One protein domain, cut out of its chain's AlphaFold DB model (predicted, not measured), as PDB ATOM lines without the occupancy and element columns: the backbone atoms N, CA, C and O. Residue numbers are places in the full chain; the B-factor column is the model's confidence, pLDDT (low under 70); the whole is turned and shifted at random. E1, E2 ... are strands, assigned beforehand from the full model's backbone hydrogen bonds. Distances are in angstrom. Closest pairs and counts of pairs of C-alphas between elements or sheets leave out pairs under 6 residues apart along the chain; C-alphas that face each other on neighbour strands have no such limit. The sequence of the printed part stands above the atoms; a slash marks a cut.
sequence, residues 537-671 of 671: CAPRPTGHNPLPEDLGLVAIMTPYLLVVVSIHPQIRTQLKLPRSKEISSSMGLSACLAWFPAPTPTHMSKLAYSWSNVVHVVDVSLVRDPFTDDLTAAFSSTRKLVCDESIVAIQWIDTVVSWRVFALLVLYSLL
ATOM      1  N   CYS A 537      12.990  42.520 -10.696       95.56
ATOM      2  CA  CYS A 537      11.651  42.107 -10.274       95.56
ATOM      3  C   CYS A 537      11.102  41.050 -11.244       95.56
ATOM      4  O   CYS A 537      10.840  41.377 -12.398       95.56
ATOM      5  N   ALA A 538      10.925  39.801 -10.800       93.62
ATOM      6  CA  ALA A 538      10.442  38.722 -11.668       93.62
ATOM      7  C   ALA A 538       9.460  37.764 -10.962       93.62
ATOM      8  O   ALA A 538       9.722  37.330  -9.831       93.62
ATOM      9  N   PRO A 539       8.358  37.366 -11.627       93.38
ATOM     10  CA  PRO A 539       7.479  36.303 -11.168       93.38
ATOM     11  C   PRO A 539       8.129  34.936 -11.413       93.38
ATOM     12  O   PRO A 539       8.905  34.749 -12.353       93.38
ATOM     13  N   ARG A 540       7.785  33.959 -10.579       89.44
ATOM     14  CA  ARG A 540       8.191  32.563 -10.737       89.44
ATOM     15  C   ARG A 540       7.476  31.956 -11.954       89.44
ATOM     16  O   ARG A 540       6.246  31.920 -11.953       89.44
ATOM     17  N   PRO A 541       8.191  31.427 -12.964       81.94
ATOM     18  CA  PRO A 541       7.562  30.773 -14.102       81.94
ATOM     19  C   PRO A 541       6.753  29.547 -13.667       81.94
ATOM     20  O   PRO A 541       7.285  28.618 -13.051       81.94
ATOM     21  N   THR A 542       5.471  29.525 -14.021       71.12
ATOM     22  CA  THR A 542       4.605  28.358 -13.833       71.12
ATOM     23  C   THR A 542       5.061  27.209 -14.735       71.12
ATOM     24  O   THR A 542       5.270  27.398 -15.935       71.12
ATOM     25  N   GLY A 543       5.177  26.006 -14.168       64.62
ATOM     26  CA  GLY A 543       5.516  24.791 -14.912       64.62
ATOM     27  C   GLY A 543       4.451  24.376 -15.937       64.62
ATOM     28  O   GLY A 543       3.365  24.961 -16.038       64.62
ATOM     29  N   HIS A 544       4.745  23.323 -16.705       57.59
ATOM     30  CA  HIS A 544       3.833  22.849 -17.754       57.59
ATOM     31  C   HIS A 544       2.467  22.445 -17.174       57.59
ATOM     32  O   HIS A 544       1.437  22.912 -17.665       57.59
ATOM     33  N   ASN A 545       2.484  21.716 -16.057       55.62
ATOM     34  CA  ASN A 545       1.318  21.419 -15.231       55.62
ATOM     35  C   ASN A 545       1.348  22.327 -13.984       55.62
ATOM     36  O   ASN A 545       2.109  22.026 -13.060       55.62
ATOM     37  N   PRO A 546       0.586  23.439 -13.936       55.75
ATOM     38  CA  PRO A 546       0.363  24.162 -12.686       55.75
ATOM     39  C   PRO A 546      -0.286  23.248 -11.641       55.75
ATOM     40  O   PRO A 546      -1.136  22.423 -11.980       55.75
ATOM     41  N   LEU A 547       0.064  23.445 -10.369       57.16
ATOM     42  CA  LEU A 547      -0.828  23.056  -9.277       57.16
ATOM     43  C   LEU A 547      -2.103  23.923  -9.354       57.16
ATOM     44  O   LEU A 547      -2.005  25.070  -9.800       57.16
ATOM     45  N   PRO A 548      -3.281  23.421  -8.931       52.88
ATOM     46  CA  PRO A 548      -4.505  24.226  -8.867       52.88
ATOM     47  C   PRO A 548      -4.315  25.520  -8.062       52.88
ATOM     48  O   PRO A 548      -4.806  26.578  -8.454       52.88
ATOM     49  N   GLU A 549      -3.520  25.441  -6.993       63.53
ATOM     50  CA  GLU A 549      -3.046  26.577  -6.213       63.53
ATOM     51  C   GLU A 549      -1.576  26.883  -6.551       63.53
ATOM     52  O   GLU A 549      -0.653  26.179  -6.144       63.53
ATOM     53  N   ASP A 550      -1.352  27.968  -7.294       76.38
ATOM     54  CA  ASP A 550      -0.043  28.612  -7.423       76.38
ATOM     55  C   ASP A 550      -0.106  29.951  -6.682       76.38
ATOM     56  O   ASP A 550      -0.912  30.817  -7.030       76.38
ATOM     57  N   LEU A 551       0.765  30.135  -5.686       85.62
ATOM     58  CA  LEU A 551       0.881  31.382  -4.920       85.62
ATOM     59  C   LEU A 551       1.233  32.600  -5.791       85.62
ATOM     60  O   LEU A 551       1.126  33.738  -5.325       85.62
ATOM     61  N   GLY A 552       1.681  32.373  -7.033       88.56
ATOM     62  CA  GLY A 552       2.101  33.429  -7.948       88.56
ATOM     63  C   GLY A 552       3.305  34.171  -7.382       88.56
ATOM     64  O   GLY A 552       3.265  35.389  -7.259       88.56
ATOM     65  N   LEU A 553       4.327  33.429  -6.940       92.38
ATOM     66  CA  LEU A 553       5.480  33.998  -6.235       92.38
ATOM     67  C   LEU A 553       6.222  35.027  -7.097       92.38
ATOM     68  O   LEU A 553       6.497  34.774  -8.267       92.38
ATOM     69  N   VAL A 554       6.611  36.153  -6.499       95.31
ATOM     70  CA  VAL A 554       7.366  37.234  -7.152       95.31
ATOM     71  C   VAL A 554       8.591  37.554  -6.313       95.31
ATOM     72  O   VAL A 554       8.461  37.833  -5.123       95.31
ATOM     73  N   ALA A 555       9.774  37.522  -6.925       96.38
ATOM     74  CA  ALA A 555      11.021  37.950  -6.300       96.38
ATOM     75  C   ALA A 555      11.332  39.394  -6.710       96.38
ATOM     76  O   ALA A 555      11.341  39.711  -7.900       96.38
ATOM     77  N   ILE A 556      11.597  40.252  -5.726       96.38
ATOM     78  CA  ILE A 556      11.875  41.680  -5.901       96.38
ATOM     79  C   ILE A 556      13.156  42.013  -5.139       96.38
ATOM     80  O   ILE A 556      13.262  41.720  -3.946       96.38
ATOM     81  N   MET A 557      14.127  42.628  -5.808       94.19
ATOM     82  CA  MET A 557      15.436  42.917  -5.230       94.19
ATOM     83  C   MET A 557      15.831  44.384  -5.380       94.19
ATOM     84  O   MET A 557      15.679  45.001  -6.434       94.19
ATOM     85  N   THR A 558      16.374  44.923  -4.295       92.12
ATOM     86  CA  THR A 558      16.814  46.314  -4.117       92.12
ATOM     87  C   THR A 558      18.302  46.338  -3.715       92.12
ATOM     88  O   THR A 558      18.853  45.274  -3.413       92.12
ATOM     89  N   PRO A 559      18.978  47.504  -3.617       88.75
ATOM     90  CA  PRO A 559      20.360  47.586  -3.129       88.75
ATOM     91  C   PRO A 559      20.631  46.988  -1.735       88.75
ATOM     92  O   PRO A 559      21.800  46.805  -1.385       88.75
ATOM     93  N   TYR A 560      19.583  46.722  -0.941       86.69
ATOM     94  CA  TYR A 560      19.673  46.369   0.484       86.69
ATOM     95  C   TYR A 560      18.854  45.137   0.900       86.69
ATOM     96  O   TYR A 560      19.058  44.630   2.003       86.69
ATOM     97  N   LEU A 561      17.896  44.693   0.080       91.56
ATOM     98  CA  LEU A 561      16.880  43.713   0.468       91.56
ATOM     99  C   LEU A 561      16.379  42.907  -0.736       91.56
ATOM    100  O   LEU A 561      16.034  43.493  -1.767       91.56
ATOM    101  N   LEU A 562      16.306  41.586  -0.569       94.44
ATOM    102  CA  LEU A 562      15.559  40.659  -1.416       94.44
ATOM    103  C   LEU A 562      14.255  40.307  -0.696       94.44
ATOM    104  O   LEU A 562      14.267  39.923   0.476       94.44
ATOM    105  N   VAL A 563      13.138  40.414  -1.405       95.81
ATOM    106  CA  VAL A 563      11.811  40.019  -0.927       95.81
ATOM    107  C   VAL A 563      11.237  38.992  -1.893       95.81
ATOM    108  O   VAL A 563      11.343  39.168  -3.105       95.81
ATOM    109  N   VAL A 564      10.601  37.943  -1.372       96.06
ATOM    110  CA  VAL A 564       9.682  37.109  -2.156       96.06
ATOM    111  C   VAL A 564       8.286  37.273  -1.577       96.06
ATOM    112  O   VAL A 564       8.092  37.091  -0.374       96.06
ATOM    113  N   VAL A 565       7.320  37.621  -2.422       95.75
ATOM    114  CA  VAL A 565       5.902  37.753  -2.059       95.75
ATOM    115  C   VAL A 565       5.068  36.698  -2.779       95.75
ATOM    116  O   VAL A 565       5.377  36.345  -3.916       95.75
ATOM    117  N   SER A 566       4.004  36.211  -2.145       93.25
ATOM    118  CA  SER A 566       2.868  35.611  -2.855       93.25
ATOM    119  C   SER A 566       1.911  36.711  -3.306       93.25
ATOM    120  O   SER A 566       1.834  37.760  -2.666       93.25
ATOM    121  N   ILE A 567       1.170  36.466  -4.388       91.69
ATOM    122  CA  ILE A 567       0.103  37.347  -4.898       91.69
ATOM    123  C   ILE A 567      -1.284  36.727  -4.672       91.69
ATOM    124  O   ILE A 567      -2.283  37.440  -4.564       91.69
ATOM    125  N   HIS A 568      -1.349  35.397  -4.580       87.25
ATOM    126  CA  HIS A 568      -2.568  34.623  -4.366       87.25
ATOM    127  C   HIS A 568      -2.415  33.692  -3.145       87.25
ATOM    128  O   HIS A 568      -1.300  33.238  -2.891       87.25
ATOM    129  N   PRO A 569      -3.499  33.392  -2.397       81.94
ATOM    130  CA  PRO A 569      -4.820  34.029  -2.477       81.94
ATOM    131  C   PRO A 569      -4.799  35.491  -1.992       81.94
ATOM    132  O   PRO A 569      -5.597  36.307  -2.448       81.94
ATOM    133  N   GLN A 570      -3.835  35.838  -1.133       86.31
ATOM    134  CA  GLN A 570      -3.566  37.196  -0.661       86.31
ATOM    135  C   GLN A 570      -2.094  37.577  -0.883       86.31
ATOM    136  O   GLN A 570      -1.222  36.716  -1.045       86.31
ATOM    137  N   ILE A 571      -1.817  38.884  -0.857       91.94
ATOM    138  CA  ILE A 571      -0.451  39.408  -0.917       91.94
ATOM    139  C   ILE A 571       0.199  39.241   0.456       91.94
ATOM    140  O   ILE A 571      -0.209  39.884   1.420       91.94
ATOM    141  N   ARG A 572       1.215  38.378   0.540       93.00
ATOM    142  CA  ARG A 572       1.946  38.069   1.779       93.00
ATOM    143  C   ARG A 572       3.439  38.003   1.481       93.00
ATOM    144  O   ARG A 572       3.853  37.437   0.472       93.00
ATOM    145  N   THR A 573       4.262  38.570   2.362       95.19
ATOM    146  CA  THR A 573       5.717  38.367   2.298       95.19
ATOM    147  C   THR A 573       6.034  36.943   2.745       95.19
ATOM    148  O   THR A 573       5.685  36.559   3.857       95.19
ATOM    149  N   GLN A 574       6.673  36.176   1.865       94.00
ATOM    150  CA  GLN A 574       7.076  34.783   2.080       94.00
ATOM    151  C   GLN A 574       8.568  34.696   2.458       94.00
ATOM    152  O   GLN A 574       8.953  33.869   3.276       94.00
ATOM    153  N   LEU A 575       9.406  35.587   1.911       94.00
ATOM    154  CA  LEU A 575      10.826  35.716   2.259       94.00
ATOM    155  C   LEU A 575      11.230  37.189   2.346       94.00
ATOM    156  O   LEU A 575      10.798  38.002   1.529       94.00
ATOM    157  N   LYS A 576      12.115  37.521   3.290       94.62
ATOM    158  CA  LYS A 576      12.727  38.847   3.434       94.62
ATOM    159  C   LYS A 576      14.183  38.698   3.887       94.62
ATOM    160  O   LYS A 576      14.437  38.528   5.075       94.62
ATOM    161  N   LEU A 577      15.132  38.757   2.952       92.00
ATOM    162  CA  LEU A 577      16.567  38.636   3.236       92.00
ATOM    163  C   LEU A 577      17.277  39.990   3.073       92.00
ATOM    164  O   LEU A 577      17.213  40.572   1.985       92.00
ATOM    165  N   PRO A 578      17.974  40.503   4.106       90.81
ATOM    166  CA  PRO A 578      18.861  41.646   3.943       90.81
ATOM    167  C   PRO A 578      20.062  41.266   3.070       90.81
ATOM    168  O   PRO A 578      20.494  40.112   3.039       90.81
ATOM    169  N   ARG A 579      20.642  42.256   2.391       85.94
ATOM    170  CA  ARG A 579      21.905  42.094   1.669       85.94
ATOM    171  C   ARG A 579      23.023  41.642   2.621       85.94
ATOM    172  O   ARG A 579      23.182  42.219   3.697       85.94
ATOM    173  N   SER A 580      23.810  40.641   2.212       78.50
ATOM    174  CA  SER A 580      24.939  40.142   3.015       78.50
ATOM    175  C   SER A 580      25.989  41.231   3.277       78.50
ATOM    176  O   SER A 580      26.290  42.054   2.411       78.50
ATOM    177  N   LYS A 581      26.593  41.197   4.472       77.38
ATOM    178  CA  LYS A 581      27.718  42.066   4.858       77.38
ATOM    179  C   LYS A 581      29.030  41.710   4.141       77.38
ATOM    180  O   LYS A 581      29.953  42.510   4.152       77.38
ATOM    181  N   GLU A 582      29.117  40.523   3.540       70.31
ATOM    182  CA  GLU A 582      30.340  39.986   2.918       70.31
ATOM    183  C   GLU A 582      30.589  40.476   1.483       70.31
ATOM    184  O   GLU A 582      31.606  40.145   0.877       70.31
ATOM    185  N   ILE A 583      29.638  41.202   0.895       73.69
ATOM    186  CA  ILE A 583      29.743  41.676  -0.486       73.69
ATOM    187  C   ILE A 583      30.737  42.836  -0.536       73.69
ATOM    188  O   ILE A 583      30.615  43.777   0.249       73.69
ATOM    189  N   SER A 584      31.687  42.787  -1.474       64.81
ATOM    190  CA  SER A 584      32.767  43.776  -1.544       64.81
ATOM    191  C   SER A 584      32.238  45.209  -1.641       64.81
ATOM    192  O   SER A 584      31.490  45.550  -2.558       64.81
ATOM    193  N   SER A 585      32.675  46.063  -0.714       67.06
ATOM    194  CA  SER A 585      32.373  47.497  -0.698       67.06
ATOM    195  C   SER A 585      33.138  48.291  -1.761       67.06
ATOM    196  O   SER A 585      32.754  49.421  -2.051       67.06
ATOM    197  N   SER A 586      34.189  47.715  -2.361       70.31
ATOM    198  CA  SER A 586      34.934  48.327  -3.473       70.31
ATOM    199  C   SER A 586      34.334  48.029  -4.851       70.31
ATOM    200  O   SER A 586      34.764  48.616  -5.842       70.31
ATOM    201  N   MET A 587      33.349  47.128  -4.936       72.62
ATOM    202  CA  MET A 587      32.675  46.775  -6.185       72.62
ATOM    203  C   MET A 587      31.368  47.551  -6.365       72.62
ATOM    204  O   MET A 587      30.684  47.907  -5.405       72.62
ATOM    205  N   GLY A 588      31.010  47.796  -7.627       73.94
ATOM    206  CA  GLY A 588      29.809  48.543  -7.992       73.94
ATOM    207  C   GLY A 588      28.508  47.907  -7.490       73.94
ATOM    208  O   GLY A 588      28.409  46.699  -7.256       73.94
ATOM    209  N   LEU A 589      27.474  48.736  -7.348       80.88
ATOM    210  CA  LEU A 589      26.126  48.302  -6.988       80.88
ATOM    211  C   LEU A 589      25.412  47.686  -8.202       80.88
ATOM    212  O   LEU A 589      24.659  48.371  -8.888       80.88
ATOM    213  N   SER A 590      25.622  46.390  -8.447       87.00
ATOM    214  CA  SER A 590      24.777  45.583  -9.338       87.00
ATOM    215  C   SER A 590      23.947  44.576  -8.540       87.00
ATOM    216  O   SER A 590      24.333  44.171  -7.439       87.00
ATOM    217  N   ALA A 591      22.796  44.171  -9.078       89.31
ATOM    218  CA  ALA A 591      22.040  43.028  -8.581       89.31
ATOM    219  C   ALA A 591      21.107  42.495  -9.676       89.31
ATOM    220  O   ALA A 591      20.475  43.281 -10.376       89.31
ATOM    221  N   CYS A 592      20.988  41.176  -9.800       91.50
ATOM    222  CA  CYS A 592      20.101  40.523 -10.767       91.50
ATOM    223  C   CYS A 592      19.591  39.184 -10.217       91.50
ATOM    224  O   CYS A 592      20.250  38.571  -9.377       91.50
ATOM    225  N   LEU A 593      18.426  38.721 -10.674       93.75
ATOM    226  CA  LEU A 593      17.839  37.445 -10.254       93.75
ATOM    227  C   LEU A 593      17.199  36.701 -11.423       93.75
ATOM    228  O   LEU A 593      16.745  37.321 -12.380       93.75
ATOM    229  N   ALA A 594      17.137  35.375 -11.320       91.38
ATOM    230  CA  ALA A 594      16.442  34.516 -12.266       91.38
ATOM    231  C   ALA A 594      15.844  33.291 -11.566       91.38
ATOM    232  O   ALA A 594      16.529  32.537 -10.864       91.38
ATOM    233  N   TRP A 595      14.563  33.049 -11.818       89.50
ATOM    234  CA  TRP A 595      13.880  31.830 -11.403       89.50
ATOM    235  C   TRP A 595      14.200  30.668 -12.346       89.50
ATOM    236  O   TRP A 595      14.079  30.795 -13.563       89.50
ATOM    237  N   PHE A 596      14.533  29.511 -11.782       84.06
ATOM    238  CA  PHE A 596      14.526  28.249 -12.511       84.06
ATOM    239  C   PHE A 596      13.074  27.756 -12.626       84.06
ATOM    240  O   PHE A 596      12.428  27.572 -11.584       84.06
ATOM    241  N   PRO A 597      12.543  27.526 -13.840       69.75
ATOM    242  CA  PRO A 597      11.207  26.967 -14.011       69.75
ATOM    243  C   PRO A 597      11.170  25.540 -13.449       69.75
ATOM    244  O   PRO A 597      12.004  24.709 -13.798       69.75
ATOM    245  N   ALA A 598      10.190  25.233 -12.597       63.97
ATOM    246  CA  ALA A 598       9.994  23.866 -12.120       63.97
ATOM    247  C   ALA A 598       9.484  22.982 -13.283       63.97
ATOM    248  O   ALA A 598       8.405  23.263 -13.817       63.97
ATOM    249  N   PRO A 599      10.218  21.929 -13.706       55.84
ATOM    250  CA  PRO A 599       9.819  21.117 -14.860       55.84
ATOM    251  C   PRO A 599       8.582  20.245 -14.575       55.84
ATOM    252  O   PRO A 599       7.838  19.912 -15.493       55.84
ATOM    253  N   THR A 600       8.319  19.936 -13.303       55.84
ATOM    254  CA  THR A 600       7.087  19.302 -12.811       55.84
ATOM    255  C   THR A 600       6.579  20.061 -11.577       55.84
ATOM    256  O   THR A 600       7.378  20.712 -10.900       55.84
ATOM    257  N   PRO A 601       5.287  19.944 -11.210       52.53
ATOM    258  CA  PRO A 601       4.772  20.486  -9.948       52.53
ATOM    259  C   PRO A 601       5.381  19.838  -8.688       52.53
ATOM    260  O   PRO A 601       5.225  20.378  -7.601       52.53
ATOM    261  N   THR A 602       6.079  18.703  -8.822       48.22
ATOM    262  CA  THR A 602       6.757  17.991  -7.723       48.22
ATOM    263  C   THR A 602       8.227  18.384  -7.537       48.22
ATOM    264  O   THR A 602       8.832  18.001  -6.538       48.22
ATOM    265  N   HIS A 603       8.829  19.130  -8.468       54.50
ATOM    266  CA  HIS A 603      10.226  19.550  -8.366       54.50
ATOM    267  C   HIS A 603      10.367  20.952  -7.761       54.50
ATOM    268  O   HIS A 603       9.676  21.893  -8.147       54.50
ATOM    269  N   MET A 604      11.331  21.099  -6.848       66.38
ATOM    270  CA  MET A 604      11.669  22.376  -6.220       66.38
ATOM    271  C   MET A 604      12.148  23.381  -7.276       66.38
ATOM    272  O   MET A 604      13.214  23.206  -7.884       66.38
ATOM    273  N   SER A 605      11.374  24.452  -7.464       79.50
ATOM    274  CA  SER A 605      11.830  25.662  -8.155       79.50
ATOM    275  C   SER A 605      13.070  26.230  -7.461       79.50
ATOM    276  O   SER A 605      13.256  26.039  -6.262       79.50
ATOM    277  N   LYS A 606      13.924  26.945  -8.195       86.88
ATOM    278  CA  LYS A 606      15.101  27.617  -7.618       86.88
ATOM    279  C   LYS A 606      15.046  29.104  -7.907       86.88
ATOM    280  O   LYS A 606      14.615  29.502  -8.986       86.88
ATOM    281  N   LEU A 607      15.520  29.909  -6.969       91.19
ATOM    282  CA  LEU A 607      15.772  31.329  -7.175       91.19
ATOM    283  C   LEU A 607      17.282  31.549  -7.129       91.19
ATOM    284  O   LEU A 607      17.890  31.424  -6.066       91.19
ATOM    285  N   ALA A 608      17.884  31.863  -8.276       92.81
ATOM    286  CA  ALA A 608      19.228  32.422  -8.304       92.81
ATOM    287  C   ALA A 608      19.136  33.946  -8.189       92.81
ATOM    288  O   ALA A 608      18.304  34.562  -8.854       92.81
ATOM    289  N   TYR A 609      19.988  34.552  -7.371       93.31
ATOM    290  CA  TYR A 609      20.131  36.002  -7.269       93.31
ATOM    291  C   TYR A 609      21.578  36.381  -6.962       93.31
ATOM    292  O   TYR A 609      22.342  35.566  -6.445       93.31
ATOM    293  N   SER A 610      21.964  37.617  -7.256       92.12
ATOM    294  CA  SER A 610      23.252  38.167  -6.842       92.12
ATOM    295  C   SER A 610      23.157  39.617  -6.393       92.12
ATOM    296  O   SER A 610      22.305  40.374  -6.855       92.12
ATOM    297  N   TRP A 611      24.099  40.002  -5.534       91.56
ATOM    298  CA  TRP A 611      24.470  41.392  -5.277       91.56
ATOM    299  C   TRP A 611      25.970  41.537  -5.516       91.56
ATOM    300  O   TRP A 611      26.764  40.770  -4.964       91.56
ATOM    301  N   SER A 612      26.347  42.522  -6.326       89.50
ATOM    302  CA  SER A 612      27.701  42.701  -6.853       89.50
ATOM    303  C   SER A 612      28.289  41.361  -7.324       89.50
ATOM    304  O   SER A 612      27.760  40.767  -8.261       89.50
ATOM    305  N   ASN A 613      29.336  40.839  -6.682       88.19
ATOM    306  CA  ASN A 613      30.049  39.627  -7.095       88.19
ATOM    307  C   ASN A 613      29.594  38.312  -6.427       88.19
ATOM    308  O   ASN A 613      30.210  37.273  -6.666       88.19
ATOM    309  N   VAL A 614      28.559  38.321  -5.579       88.56
ATOM    310  CA  VAL A 614      28.131  37.125  -4.827       88.56
ATOM    311  C   VAL A 614      26.828  36.569  -5.395       88.56
ATOM    312  O   VAL A 614      25.796  37.232  -5.319       88.56
ATOM    313  N   VAL A 615      26.864  35.341  -5.927       90.38
ATOM    314  CA  VAL A 615      25.674  34.571  -6.325       90.38
ATOM    315  C   VAL A 615      25.177  33.741  -5.151       90.38
ATOM    316  O   VAL A 615      25.949  33.043  -4.491       90.38
ATOM    317  N   HIS A 616      23.866  33.733  -4.977       90.50
ATOM    318  CA  HIS A 616      23.126  32.806  -4.141       90.50
ATOM    319  C   HIS A 616      22.144  32.010  -5.011       90.50
ATOM    320  O   HIS A 616      21.531  32.559  -5.927       90.50
ATOM    321  N   VAL A 617      21.968  30.721  -4.721       91.62
ATOM    322  CA  VAL A 617      20.906  29.881  -5.293       91.62
ATOM    323  C   VAL A 617      20.134  29.254  -4.142       91.62
ATOM    324  O   VAL A 617      20.711  28.509  -3.353       91.62
ATOM    325  N   VAL A 618      18.847  29.576  -4.049       90.00
ATOM    326  CA  VAL A 618      17.928  29.094  -3.010       90.00
ATOM    327  C   VAL A 618      16.978  28.070  -3.615       90.00
ATOM    328  O   VAL A 618      16.397  28.313  -4.675       90.00
ATOM    329  N   ASP A 619      16.804  26.944  -2.929       87.56
ATOM    330  CA  ASP A 619      15.809  25.929  -3.264       87.56
ATOM    331  C   ASP A 619      14.448  26.316  -2.656       87.56
ATOM    332  O   ASP A 619      14.351  26.585  -1.456       87.56
ATOM    333  N   VAL A 620      13.404  26.373  -3.488       87.62
ATOM    334  CA  VAL A 620      12.069  26.896  -3.151       87.62
ATOM    335  C   VAL A 620      11.004  25.830  -3.400       87.62
ATOM    336  O   VAL A 620      10.708  25.486  -4.553       87.62
ATOM    337  N   SER A 621      10.406  25.337  -2.318       84.94
ATOM    338  CA  SER A 621       9.289  24.389  -2.316       84.94
ATOM    339  C   SER A 621       8.000  25.059  -1.844       84.94
ATOM    340  O   SER A 621       8.019  26.010  -1.067       84.94
ATOM    341  N   LEU A 622       6.862  24.556  -2.322       85.44
ATOM    342  CA  LEU A 622       5.549  24.918  -1.792       85.44
ATOM    343  C   LEU A 622       5.151  23.868  -0.749       85.44
ATOM    344  O   LEU A 622       5.285  22.672  -1.009       85.44
ATOM    345  N   VAL A 623       4.709  24.317   0.422       85.25
ATOM    346  CA  VAL A 623       4.370  23.475   1.580       85.25
ATOM    347  C   VAL A 623       2.988  23.884   2.074       85.25
ATOM    348  O   VAL A 623       2.740  25.074   2.264       85.25
ATOM    349  N   ARG A 624       2.084  22.917   2.259       85.38
ATOM    350  CA  ARG A 624       0.800  23.148   2.934       85.38
ATOM    351  C   ARG A 624       1.005  23.118   4.440       85.38
ATOM    352  O   ARG A 624       1.691  22.224   4.937       85.38
ATOM    353  N   ASP A 625       0.390  24.055   5.143       83.00
ATOM    354  CA  ASP A 625       0.209  23.947   6.584       83.00
ATOM    355  C   ASP A 625      -0.770  22.791   6.892       83.00
ATOM    356  O   ASP A 625      -1.854  22.748   6.306       83.00
ATOM    357  N   PRO A 626      -0.423  21.826   7.764       84.12
ATOM    358  CA  PRO A 626      -1.274  20.667   8.035       84.12
ATOM    359  C   PRO A 626      -2.494  20.983   8.918       84.12
ATOM    360  O   PRO A 626      -3.344  20.107   9.085       84.12
ATOM    361  N   PHE A 627      -2.588  22.190   9.485       86.75
ATOM    362  CA  PHE A 627      -3.693  22.632  10.339       86.75
ATOM    363  C   PHE A 627      -4.613  23.641   9.641       86.75
ATOM    364  O   PHE A 627      -5.821  23.595   9.870       86.75
ATOM    365  N   THR A 628      -4.077  24.534   8.797       84.38
ATOM    366  CA  THR A 628      -4.891  25.539   8.075       84.38
ATOM    367  C   THR A 628      -5.141  25.221   6.596       84.38
ATOM    368  O   THR A 628      -5.970  25.886   5.979       84.38
ATOM    369  N   ASP A 629      -4.442  24.233   6.020       81.12
ATOM    370  CA  ASP A 629      -4.363  23.955   4.569       81.12
ATOM    371  C   ASP A 629      -3.825  25.139   3.724       81.12
ATOM    372  O   ASP A 629      -3.820  25.098   2.491       81.12
ATOM    373  N   ASP A 630      -3.297  26.195   4.364       83.00
ATOM    374  CA  ASP A 630      -2.665  27.306   3.655       83.00
ATOM    375  C   ASP A 630      -1.400  26.837   2.937       83.00
ATOM    376  O   ASP A 630      -0.458  26.307   3.535       83.00
ATOM    377  N   LEU A 631      -1.325  27.128   1.642       85.50
ATOM    378  CA  LEU A 631      -0.104  26.945   0.877       85.50
ATOM    379  C   LEU A 631       0.887  28.081   1.191       85.50
ATOM    380  O   LEU A 631       0.579  29.267   1.069       85.50
ATOM    381  N   THR A 632       2.112  27.722   1.560       87.81
ATOM    382  CA  THR A 632       3.214  28.648   1.864       87.81
ATOM    383  C   THR A 632       4.453  28.300   1.040       87.81
ATOM    384  O   THR A 632       4.551  27.208   0.471       87.81
ATOM    385  N   ALA A 633       5.401  29.232   0.923       88.88
ATOM    386  CA  ALA A 633       6.683  28.969   0.278       88.88
ATOM    387  C   ALA A 633       7.778  28.735   1.328       88.88
ATOM    388  O   ALA A 633       8.107  29.634   2.100       88.88
ATOM    389  N   ALA A 634       8.366  27.541   1.321       89.06
ATOM    390  CA  ALA A 634       9.537  27.210   2.118       89.06
ATOM    391  C   ALA A 634      10.817  27.444   1.300       89.06
ATOM    392  O   ALA A 634      10.903  27.099   0.117       89.06
ATOM    393  N   PHE A 635      11.828  28.024   1.947       90.50
ATOM    394  CA  PHE A 635      13.105  28.396   1.340       90.50
ATOM    395  C   PHE A 635      14.230  27.635   2.044       90.50
ATOM    396  O   PHE A 635      14.341  27.680   3.266       90.50
ATOM    397  N   SER A 636      15.055  26.923   1.279       86.06
ATOM    398  CA  SER A 636      16.027  25.957   1.802       86.06
ATOM    399  C   SER A 636      17.406  26.084   1.144       86.06
ATOM    400  O   SER A 636      17.566  26.769   0.132       86.06
ATOM    401  N   SER A 637      18.407  25.469   1.789       67.19
ATOM    402  CA  SER A 637      19.814  25.315   1.367       67.19
ATOM    403  C   SER A 637      20.331  26.350   0.359       67.19
ATOM    404  O   SER A 637      20.440  26.078  -0.837       67.19
ATOM    405  N   THR A 638      20.713  27.535   0.846       76.06
ATOM    406  CA  THR A 638      21.327  28.560  -0.012       76.06
ATOM    407  C   THR A 638      22.735  28.134  -0.431       76.06
ATOM    408  O   THR A 638      23.673  28.202   0.363       76.06
ATOM    409  N   ARG A 639      22.910  27.739  -1.693       83.88
ATOM    410  CA  ARG A 639      24.243  27.574  -2.296       83.88
ATOM    411  C   ARG A 639      24.812  28.956  -2.606       83.88
ATOM    412  O   ARG A 639      24.074  29.826  -3.059       83.88
ATOM    413  N   LYS A 640      26.111  29.156  -2.386       86.38
ATOM    414  CA  LYS A 640      26.793  30.447  -2.559       86.38
ATOM    415  C   LYS A 640      28.021  30.294  -3.454       86.38
ATOM    416  O   LYS A 640      28.758  29.321  -3.320       86.38
ATOM    417  N   LEU A 641      28.245  31.267  -4.331       86.12
ATOM    418  CA  LEU A 641      29.467  31.429  -5.119       86.12
ATOM    419  C   LEU A 641      29.915  32.890  -5.011       86.12
ATOM    420  O   LEU A 641      29.096  33.795  -5.141       86.12
ATOM    421  N   VAL A 642      31.207  33.116  -4.789       88.06
ATOM    422  CA  VAL A 642      31.827  34.445  -4.871       88.06
ATOM    423  C   VAL A 642      32.662  34.480  -6.146       88.06
ATOM    424  O   VAL A 642      33.436  33.557  -6.390       88.06
ATOM    425  N   CYS A 643      32.474  35.517  -6.958       84.25
ATOM    426  CA  CYS A 643      33.212  35.752  -8.196       84.25
ATOM    427  C   CYS A 643      34.237  36.884  -8.027       84.25
ATOM    428  O   CYS A 643      34.130  37.705  -7.114       84.25
ATOM    429  N   ASP A 644      35.195  36.964  -8.950       85.19
ATOM    430  CA  ASP A 644      36.205  38.033  -8.983       85.19
ATOM    431  C   ASP A 644      35.666  39.354  -9.577       85.19
ATOM    432  O   ASP A 644      36.262  40.412  -9.394       85.19
ATOM    433  N   GLU A 645      34.517  39.308 -10.266       86.25
ATOM    434  CA  GLU A 645      33.887  40.439 -10.964       86.25
ATOM    435  C   GLU A 645      32.410  40.619 -10.564       86.25
ATOM    436  O   GLU A 645      31.750  39.690 -10.088       86.25
ATOM    437  N   SER A 646      31.876  41.829 -10.772       87.62
ATOM    438  CA  SER A 646      30.484  42.169 -10.451       87.62
ATOM    439  C   SER A 646      29.505  41.579 -11.468       87.62
ATOM    440  O   SER A 646      29.695  41.685 -12.678       87.62
ATOM    441  N   ILE A 647      28.420  40.988 -10.978       86.94
ATOM    442  CA  ILE A 647      27.462  40.218 -11.771       86.94
ATOM    443  C   ILE A 647      26.261  41.104 -12.095       86.94
ATOM    444  O   ILE A 647      25.618  41.652 -11.197       86.94
ATOM    445  N   VAL A 648      25.984  41.256 -13.390       87.25
ATOM    446  CA  VAL A 648      24.937  42.148 -13.926       87.25
ATOM    447  C   VAL A 648      23.746  41.401 -14.530       87.25
ATOM    448  O   VAL A 648      22.675  41.982 -14.672       87.25
ATOM    449  N   ALA A 649      23.909  40.114 -14.850       86.81
ATOM    450  CA  ALA A 649      22.846  39.232 -15.320       86.81
ATOM    451  C   ALA A 649      23.060  37.797 -14.808       86.81
ATOM    452  O   ALA A 649      24.193  37.333 -14.664       86.81
ATOM    453  N   ILE A 650      21.959  37.081 -14.574       87.06
ATOM    454  CA  ILE A 650      21.917  35.634 -14.333       87.06
ATOM    455  C   ILE A 650      20.816  35.079 -15.236       87.06
ATOM    456  O   ILE A 650      19.734  35.652 -15.298       87.06
ATOM    457  N   GLN A 651      21.067  33.955 -15.907       84.44
ATOM    458  CA  GLN A 651      20.062  33.268 -16.716       84.44
ATOM    459  C   GLN A 651      20.268  31.751 -16.651       84.44
ATOM    460  O   GLN A 651      21.397  31.263 -16.653       84.44
ATOM    461  N   TRP A 652      19.169  30.998 -16.615       81.06
ATOM    462  CA  TRP A 652      19.187  29.538 -16.710       81.06
ATOM    463  C   TRP A 652      19.178  29.116 -18.185       81.06
ATOM    464  O   TRP A 652      18.282  29.511 -18.929       81.06
ATOM    465  N   ILE A 653      20.183  28.341 -18.608       72.00
ATOM    466  CA  ILE A 653      20.404  27.983 -20.025       72.00
ATOM    467  C   ILE A 653      19.657  26.703 -20.433       72.00
ATOM    468  O   ILE A 653      19.185  26.604 -21.562       72.00
ATOM    469  N   ASP A 654      19.536  25.730 -19.528       62.19
ATOM    470  CA  ASP A 654      18.905  24.430 -19.783       62.19
ATOM    471  C   ASP A 654      18.186  23.941 -18.511       62.19
ATOM    472  O   ASP A 654      18.616  24.239 -17.393       62.19
ATOM    473  N   THR A 655      17.096  23.193 -18.677       54.03
ATOM    474  CA  THR A 655      16.362  22.510 -17.598       54.03
ATOM    475  C   THR A 655      16.818  21.064 -17.385       54.03
ATOM    476  O   THR A 655      16.515  20.488 -16.341       54.03
ATOM    477  N   VAL A 656      17.552  20.481 -18.340       46.56
ATOM    478  CA  VAL A 656      18.011  19.080 -18.331       46.56
ATOM    479  C   VAL A 656      19.404  18.927 -17.703       46.56
ATOM    480  O   VAL A 656      19.716  17.883 -17.129       46.56
ATOM    481  N   VAL A 657      20.257  19.958 -17.767       38.47
ATOM    482  CA  VAL A 657      21.627  19.892 -17.228       38.47
ATOM    483  C   VAL A 657      21.640  20.091 -15.712       38.47
ATOM    484  O   VAL A 657      21.874  21.183 -15.188       38.47
ATOM    485  N   SER A 658      21.471  18.980 -14.997       34.19
ATOM    486  CA  SER A 658      21.809  18.857 -13.579       34.19
ATOM    487  C   SER A 658      23.218  19.406 -13.302       34.19
ATOM    488  O   SER A 658      24.216  18.863 -13.773       34.19
ATOM    489  N   TRP A 659      23.285  20.468 -12.496       29.31
ATOM    490  CA  TRP A 659      24.513  21.036 -11.918       29.31
ATOM    491  C   TRP A 659      25.541  21.643 -12.896       29.31
ATOM    492  O   TRP A 659      26.745  21.438 -12.737       29.31
ATOM    493  N   ARG A 660      25.108  22.496 -13.839       30.33
ATOM    494  CA  ARG A 660      26.009  23.493 -14.466       30.33
ATOM    495  C   ARG A 660      25.450  24.915 -14.410       30.33
ATOM    496  O   ARG A 660      24.746  25.357 -15.311       30.33
ATOM    497  N   VAL A 661      25.825  25.649 -13.360       34.59
ATOM    498  CA  VAL A 661      25.604  27.100 -13.271       34.59
ATOM    499  C   VAL A 661      26.599  27.803 -14.197       34.59
ATOM    500  O   VAL A 661      27.744  28.055 -13.829       34.59
ATOM    501  N   PHE A 662      26.159  28.118 -15.413       35.69
ATOM    502  CA  PHE A 662      26.879  29.025 -16.304       35.69
ATOM    503  C   PHE A 662      26.584  30.474 -15.899       35.69
ATOM    504  O   PHE A 662      25.615  31.074 -16.357       35.69
ATOM    505  N   ALA A 663      27.429  31.041 -15.036       34.28
ATOM    506  CA  ALA A 663      27.441  32.479 -14.787       34.28
ATOM    507  C   ALA A 663      27.924  33.203 -16.059       34.28
ATOM    508  O   ALA A 663      29.109  33.160 -16.395       34.28
ATOM    509  N   LEU A 664      26.998  33.816 -16.800       37.44
ATOM    510  CA  LEU A 664      27.286  34.446 -18.087       37.44
ATOM    511  C   LEU A 664      27.762  35.898 -17.885       37.44
ATOM    512  O   LEU A 664      26.980  36.841 -17.975       37.44
ATOM    513  N   LEU A 665      29.053  36.076 -17.588       34.12
ATOM    514  CA  LEU A 665      29.679  37.399 -17.470       34.12
ATOM    515  C   LEU A 665      29.725  38.112 -18.835       34.12
ATOM    516  O   LEU A 665      30.511  37.762 -19.715       34.12
ATOM    517  N   VAL A 666      28.860  39.116 -18.989       28.52
ATOM    518  CA  VAL A 666      28.733  40.021 -20.142       28.52
ATOM    519  C   VAL A 666      28.318  41.386 -19.567       28.52
ATOM    520  O   VAL A 666      27.296  41.452 -18.895       28.52
ATOM    521  N   LEU A 667      29.026  42.503 -19.759       28.75
ATOM    522  CA  LEU A 667      30.168  42.788 -20.640       28.75
ATOM    523  C   LEU A 667      31.095  43.829 -19.976       28.75
ATOM    524  O   LEU A 667      30.631  44.660 -19.201       28.75
ATOM    525  N   TYR A 668      32.379  43.828 -20.344       22.98
ATOM    526  CA  TYR A 668      33.286  44.963 -20.126       22.98
ATOM    527  C   TYR A 668      32.753  46.233 -20.810       22.98
ATOM    528  O   TYR A 668      32.280  46.171 -21.945       22.98
ATOM    529  N   SER A 669      32.912  47.392 -20.168       22.41
ATOM    530  CA  SER A 669      32.707  48.690 -20.820       22.41
ATOM    531  C   SER A 669      33.901  49.032 -21.713       22.41
ATOM    532  O   SER A 669      35.008  49.230 -21.213       22.41
ATOM    533  N   LEU A 670      33.670  49.146 -23.020       21.58
ATOM    534  CA  LEU A 670      34.568  49.793 -23.977       21.58
ATOM    535  C   LEU A 670      33.708  50.537 -25.005       21.58
ATOM    536  O   LEU A 670      32.877  49.899 -25.652       21.58
ATOM    537  N   LEU A 671      33.980  51.843 -25.143       24.44
ATOM    538  CA  LEU A 671      33.171  52.868 -25.828       24.44
ATOM    539  C   LEU A 671      31.839  53.166 -25.112       24.44
ATOM    540  O   LEU A 671      30.827  52.489 -25.390       24.44
TER     541      LEU A 671
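AT A GLANCE: This is residues 537 to 671 of the 671 residues of an uncharacterized protein of Sugiyamaella lignohabitans (UniProt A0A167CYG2). Two four-stranded sheets lie face to face as a sandwich, their strands running nearly in line: E1 to E4 make a smaller sheet, and E5 to E8 a larger, twisted one with the long hairpin E7 and E8 at one edge. After E8, residues 643 to 671 run on with no named element. The 135 printed residues hold eight named strands, E1 to E8, and no named helix; both sheets are antiparallel, in chain order, E1 - E2 - E3 - E4 and E5 - E6 - E7 - E8. The class is all strand, though under half of the residues, 56 of 135, are in named elements. The whole is compact, with a radius of gyration of the C-alphas of 15.8 A, and elongated, spanning 54 by 31 by 27 A.

IN THESE COORDINATES: E1 is residues 537 to 539, 7.2 A long, beginning at C-alpha 537 (11.651, 42.107, -10.274). E2 is residues 554 to 557, 10.1 A; E3 residues 561 to 566, 16.5 A; E4 residues 572 to 578, 17.4 A. E5 is residues 591 to 596, 17.0 A, beginning at C-alpha 591 (22.040, 43.028, -8.581). E6 is residues 605 to 611, 20.4 A; E7 residues 614 to 624, 31.7 A. E8, residues 631 to 642, is 33.3 A long and ends at C-alpha 642 (31.827, 34.445, -4.871).

HOW THE PARTS SIT: E1 to E4 form a meander, each strand the antiparallel neighbour of the one before. N 538 and O 555 of E1 and E2 are 2.9 A apart, N 556 and O 563 of E2 and E3 2.8 A, and N 562 and O 577 of E3 and E4 2.9 A, within hydrogen-bond range. E5 to E8 form a second meander, with N 594 and O 608 of E5 and E6 at 2.8 A, N 607 and O 618 of E6 and E7 at 2.9 A, and N 615 and O 641 of E7 and E8 at 2.8 A, also within range. In the sandwich, two sheets face to face, the best planes are 14 degrees apart and the strands of one stand at 15 degrees to those of the other. The closest C-alphas of E1 and E5, Ala 538 and Ala 594, are 7.4 A apart; those of E4 and E8, Gln 574 and Ala 633, 6.1 A. E3 and E6 are near each other, with 5 pairs within 10 A. E4 and E5 are apart.

THE WHOLE: The two C-alphas farthest apart, those of Phe 627 and Leu 671, the chain's last residue, are 59.8 A apart. The printed part has no cut. The links E1 to E2, 14 residues, and E4 to E5, 12 residues, are long. Mean pLDDT of the printed part is 76.5; it is under 70 in 36 residues, among them 543 to 549, 597 to 604 and 654 to 671.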